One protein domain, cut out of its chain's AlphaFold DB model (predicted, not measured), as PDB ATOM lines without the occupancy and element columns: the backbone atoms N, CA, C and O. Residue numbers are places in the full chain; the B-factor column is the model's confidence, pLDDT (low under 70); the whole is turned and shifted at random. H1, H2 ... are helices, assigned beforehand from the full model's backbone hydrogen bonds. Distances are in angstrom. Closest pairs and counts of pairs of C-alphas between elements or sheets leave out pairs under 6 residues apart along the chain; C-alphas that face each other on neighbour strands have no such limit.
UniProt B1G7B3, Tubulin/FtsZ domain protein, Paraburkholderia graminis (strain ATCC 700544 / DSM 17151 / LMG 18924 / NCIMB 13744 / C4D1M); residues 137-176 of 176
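AT A GLANCE: This is residues 137 to 176 of the 176 residues of the protein "Tubulin/FtsZ domain protein" of Paraburkholderia graminis (strain ATCC 700544 / DSM 17151 / LMG 18924 / NCIMB 13744 / C4D1M) (UniProt B1G7B3). A small loop-closed unit of two helices, H2 and H3, has a thin arm, residues 137 to 148 with the short helix H1 in it, sticking out from it. The link of residues 160 to 168 folds back from the end of H2, and H3 returns to the first part of H2, nearly square to it. The printed part has 40 residues with three named helices, in the order H1, H2, H3, and no named strand; the class is all helix. The whole is loose, with a radius of gyration of the C-alphas of 12.2 A, and spans 38 by 16 by 11 A, the arm making much of the length.

IN THESE COORDINATES: H1 is residues 141 to 144, beginning at C-alpha 141 at (12.642, 14.717, 116.957). H2 is residues 150 to 159, 14.3 A from first to last C-alpha, and begins at C-alpha 150 at (13.080, -0.377, 122.893). H3 is residues 169 to 175, 10.0 A long by the same measure, and ends at C-alpha 175 at (12.788, -3.420, 118.883).

HOW THE PARTS SIT: H1 is apart from both H2 and H3. H2 and H3 touch, and their closest C-alphas, those of Ala 151 and Ala 175, are 4.3 A apart. Their lines are about perpendicular, but only just, at 71 degrees. Every O i to N i+4 pair is within hydrogen-bond range in H2 and H3, while H1 is too short for such a pair.

THE WHOLE: The C-alphas of Asp 138 and Gly 161, the two farthest apart, are 38.6 A from each other. The printed part has no cut. The link from H1 to H2 is tight and that from H2 to H3 is short. The mean pLDDT of the printed part is 73.5, and residues 139 to 151 and 175 to 176 are under 70.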
ATOM      1  N   LEU A 137      19.890  18.561 114.227       70.88
ATOM      2  CA  LEU A 137      18.588  19.152 113.904       70.88
ATOM      3  C   LEU A 137      18.010  18.734 112.542       70.88
ATOM      4  O   LEU A 137      16.861  19.088 112.272       70.88
ATOM      5  N   ASP A 138      18.724  17.942 111.742       70.81
ATOM      6  CA  ASP A 138      18.214  17.442 110.454       70.81
ATOM      7  C   ASP A 138      17.437  16.117 110.555       70.81
ATOM      8  O   ASP A 138      16.721  15.734 109.633       70.81
ATOM      9  N   THR A 139      17.496  15.414 111.689       67.50
ATOM     10  CA  THR A 139      16.706  14.187 111.906       67.50
ATOM     11  C   THR A 139      15.417  14.497 112.670       67.50
ATOM     12  O   THR A 139      15.417  15.388 113.510       67.50
ATOM     13  N   PRO A 140      14.277  13.829 112.432       60.50
ATOM     14  CA  PRO A 140      13.039  14.134 113.154       60.50
ATOM     15  C   PRO A 140      13.174  13.893 114.666       60.50
ATOM     16  O   PRO A 140      13.849  12.960 115.091       60.50
ATOM     17  N   ALA A 141      12.493  14.701 115.492       62.50
ATOM     18  CA  ALA A 141      12.642  14.717 116.957       62.50
ATOM     19  C   ALA A 141      12.462  13.347 117.649       62.50
ATOM     20  O   ALA A 141      13.072  13.101 118.689       62.50
ATOM     21  N   VAL A 142      11.688  12.442 117.041       52.12
ATOM     22  CA  VAL A 142      11.501  11.049 117.489       52.12
ATOM     23  C   VAL A 142      12.820  10.264 117.537       52.12
ATOM     24  O   VAL A 142      12.979   9.402 118.391       52.12
ATOM     25  N   TRP A 143      13.789  10.601 116.685       53.72
ATOM     26  CA  TRP A 143      15.080   9.915 116.566       53.72
ATOM     27  C   TRP A 143      16.203  10.586 117.366       53.72
ATOM     28  O   TRP A 143      17.276  10.012 117.518       53.72
ATOM     29  N   ARG A 144      15.973  11.801 117.886       64.56
ATOM     30  CA  ARG A 144      17.007  12.605 118.567       64.56
ATOM     31  C   ARG A 144      17.223  12.225 120.028       64.56
ATOM     32  O   ARG A 144      18.242  12.583 120.608       64.56
ATOM     33  N   THR A 145      16.254  11.559 120.649       60.62
ATOM     34  CA  THR A 145      16.313  11.281 122.084       60.62
ATOM     35  C   THR A 145      16.905   9.894 122.311       60.62
ATOM     36  O   THR A 145      16.221   8.893 122.135       60.62
ATOM     37  N   SER A 146      18.156   9.824 122.767       59.59
ATOM     38  CA  SER A 146      18.773   8.607 123.319       59.59
ATOM     39  C   SER A 146      18.186   8.272 124.700       59.59
ATOM     40  O   SER A 146      18.894   8.229 125.702       59.59
ATOM     41  N   ARG A 147      16.863   8.115 124.779       54.09
ATOM     42  CA  ARG A 147      16.139   7.690 125.979       54.09
ATOM     43  C   ARG A 147      15.633   6.286 125.687       54.09
ATOM     44  O   ARG A 147      14.571   6.147 125.103       54.09
ATOM     45  N   ASP A 148      16.485   5.313 126.012       57.38
ATOM     46  CA  ASP A 148      16.275   3.864 125.931       57.38
ATOM     47  C   ASP A 148      15.609   3.385 124.637       57.38
ATOM     48  O   ASP A 148      14.388   3.397 124.483       57.38
ATOM     49  N   THR A 149      16.426   2.923 123.689       67.62
ATOM     50  CA  THR A 149      15.900   2.197 122.535       67.62
ATOM     51  C   THR A 149      15.078   1.017 123.053       67.62
ATOM     52  O   THR A 149      15.500   0.305 123.961       67.62
ATOM     53  N   ALA A 150      13.888   0.780 122.498       63.28
ATOM     54  CA  ALA A 150      13.080  -0.377 122.893       63.28
ATOM     55  C   ALA A 150      13.897  -1.686 122.820       63.28
ATOM     56  O   ALA A 150      13.721  -2.569 123.656       63.28
ATOM     57  N   ALA A 151      14.875  -1.747 121.908       69.06
ATOM     58  CA  ALA A 151      15.887  -2.794 121.826       69.06
ATOM     59  C   ALA A 151      16.749  -2.952 123.097       69.06
ATOM     60  O   ALA A 151      16.905  -4.076 123.569       69.06
ATOM     61  N   SER A 152      17.261  -1.868 123.703       75.19
ATOM     62  CA  SER A 152      18.045  -1.962 124.947       75.19
ATOM     63  C   SER A 152      17.191  -2.437 126.122       75.19
ATOM     64  O   SER A 152      17.659  -3.196 126.970       75.19
ATOM     65  N   HIS A 153      15.915  -2.045 126.149       72.19
ATOM     66  CA  HIS A 153      14.987  -2.470 127.191       72.19
ATOM     67  C   HIS A 153      14.639  -3.961 127.065       72.19
ATOM     68  O   HIS A 153      14.711  -4.693 128.052       72.19
ATOM     69  N   VAL A 154      14.331  -4.429 125.850       75.00
ATOM     70  CA  VAL A 154      14.069  -5.849 125.556       75.00
ATOM     71  C   VAL A 154      15.291  -6.710 125.886       75.00
ATOM     72  O   VAL A 154      15.141  -7.742 126.540       75.00
ATOM     73  N   GLN A 155      16.499  -6.257 125.531       79.25
ATOM     74  CA  GLN A 155      17.743  -6.961 125.844       79.25
ATOM     75  C   GLN A 155      17.991  -7.058 127.359       79.25
ATOM     76  O   GLN A 155      18.282  -8.138 127.867       79.25
ATOM     77  N   ALA A 156      17.787  -5.974 128.111       79.38
ATOM     78  CA  ALA A 156      17.949  -5.980 129.566       79.38
ATOM     79  C   ALA A 156      16.929  -6.882 130.294       79.38
ATOM     80  O   ALA A 156      17.206  -7.379 131.387       79.38
ATOM     81  N   LEU A 157      15.738  -7.083 129.719       78.69
ATOM     82  CA  LEU A 157      14.720  -8.011 130.232       78.69
ATOM     83  C   LEU A 157      15.090  -9.475 129.941       78.69
ATOM     84  O   LEU A 157      14.951 -10.315 130.830       78.69
ATOM     85  N   GLN A 158      15.640  -9.765 128.760       83.44
ATOM     86  CA  GLN A 158      16.161 -11.096 128.418       83.44
ATOM     87  C   GLN A 158      17.379 -11.476 129.271       83.44
ATOM     88  O   GLN A 158      17.449 -12.593 129.777       83.44
ATOM     89  N   GLU A 159      18.305 -10.542 129.514       81.81
ATOM     90  CA  GLU A 159      19.464 -10.751 130.399       81.81
ATOM     91  C   GLU A 159      19.053 -11.039 131.854       81.81
ATOM     92  O   GLU A 159      19.763 -11.728 132.585       81.81
ATOM     93  N   LYS A 160      17.871 -10.565 132.267       81.94
ATOM     94  CA  LYS A 160      17.256 -10.877 133.567       81.94
ATOM     95  C   LYS A 160      16.474 -12.195 133.574       81.94
ATOM     96  O   LYS A 160      15.837 -12.504 134.580       81.94
ATOM     97  N   GLY A 161      16.535 -12.970 132.490       85.06
ATOM     98  CA  GLY A 161      15.919 -14.291 132.373       85.06
ATOM     99  C   GLY A 161      14.426 -14.270 132.047       85.06
ATOM    100  O   GLY A 161      13.753 -15.264 132.299       85.06
ATOM    101  N   VAL A 162      13.895 -13.156 131.530       85.50
ATOM    102  CA  VAL A 162      12.508 -13.097 131.046       85.50
ATOM    103  C   VAL A 162      12.447 -13.671 129.635       85.50
ATOM    104  O   VAL A 162      13.151 -13.200 128.738       85.50
ATOM    105  N   ASP A 163      11.584 -14.661 129.430       86.75
ATOM    106  CA  ASP A 163      11.389 -15.274 128.122       86.75
ATOM    107  C   ASP A 163      10.847 -14.259 127.108       86.75
ATOM    108  O   ASP A 163       9.999 -13.415 127.409       86.75
ATOM    109  N   THR A 164      11.282 -14.373 125.852       81.31
ATOM    110  CA  THR A 164      10.872 -13.466 124.764       81.31
ATOM    111  C   THR A 164       9.351 -13.356 124.623       81.31
ATOM    112  O   THR A 164       8.837 -12.302 124.246       81.31
ATOM    113  N   TYR A 165       8.607 -14.422 124.929       85.25
ATOM    114  CA  TYR A 165       7.148 -14.436 124.820       85.25
ATOM    115  C   TYR A 165       6.428 -13.716 125.965       85.25
ATOM    116  O   TYR A 165       5.311 -13.242 125.737       85.25
ATOM    117  N   ASP A 166       7.095 -13.537 127.106       88.00
ATOM    118  CA  ASP A 166       6.577 -12.832 128.283       88.00
ATOM    119  C   ASP A 166       6.782 -11.311 128.197       88.00
ATOM    120  O   ASP A 166       6.132 -10.539 128.905       88.00
ATOM    121  N   ILE A 167       7.631 -10.843 127.278       85.88
ATOM    122  CA  ILE A 167       7.812  -9.414 127.013       85.88
ATOM    123  C   ILE A 167       6.578  -8.875 126.263       85.88
ATOM    124  O   ILE A 167       6.172  -9.449 125.246       85.88
ATOM    125  N   PRO A 168       5.971  -7.750 126.682       85.62
ATOM    126  CA  PRO A 168       4.820  -7.175 125.991       85.62
ATOM    127  C   PRO A 168       5.054  -6.966 124.487       85.62
ATOM    128  O   PRO A 168       6.086  -6.443 124.063       85.62
ATOM    129  N   ALA A 169       4.075  -7.348 123.662       83.75
ATOM    130  CA  ALA A 169       4.209  -7.355 122.201       83.75
ATOM    131  C   ALA A 169       4.525  -5.974 121.593       83.75
ATOM    132  O   ALA A 169       5.191  -5.893 120.564       83.75
ATOM    133  N   PHE A 170       4.087  -4.883 122.232       82.88
ATOM    134  CA  PHE A 170       4.385  -3.527 121.762       82.88
ATOM    135  C   PHE A 170       5.868  -3.153 121.922       82.88
ATOM    136  O   PHE A 170       6.377  -2.424 121.080       82.88
ATOM    137  N   LEU A 171       6.563  -3.677 122.943       80.38
ATOM    138  CA  LEU A 171       8.004  -3.462 123.137       80.38
ATOM    139  C   LEU A 171       8.826  -4.304 122.163       80.38
ATOM    140  O   LEU A 171       9.790  -3.806 121.596       80.38
ATOM    141  N   ARG A 172       8.400  -5.549 121.911       79.06
ATOM    142  CA  ARG A 172       9.012  -6.412 120.888       79.06
ATOM    143  C   ARG A 172       8.945  -5.776 119.500       79.06
ATOM    144  O   ARG A 172       9.960  -5.635 118.841       79.06
ATOM    145  N   LYS A 173       7.763  -5.292 119.107       79.19
ATOM    146  CA  LYS A 173       7.527  -4.661 117.799       79.19
ATOM    147  C   LYS A 173       8.263  -3.326 117.603       79.19
ATOM    148  O   LYS A 173       8.383  -2.867 116.477       79.19
ATOM    149  N   GLN A 174       8.674  -2.665 118.683       73.44
ATOM    150  CA  GLN A 174       9.481  -1.440 118.622       73.44
ATOM    151  C   GLN A 174      10.991  -1.728 118.577       73.44
ATOM    152  O   GLN A 174      11.764  -0.803 118.338       73.44
ATOM    153  N   ALA A 175      11.399  -2.968 118.872       69.75
ATOM    154  CA  ALA A 175      12.788  -3.420 118.883       69.75
ATOM    155  C   ALA A 175      13.201  -4.170 117.599       69.75
ATOM    156  O   ALA A 175      14.396  -4.195 117.311       69.75
ATOM    157  N   ASP A 176      12.237  -4.750 116.867       68.62
ATOM    158  CA  ASP A 176      12.378  -5.232 115.477       68.62
ATOM    159  C   ASP A 176      12.367  -4.067 114.469       68.62
ATOM    160  O   ASP A 176      13.175  -4.102 113.512       68.62
TER     161      ASP A 176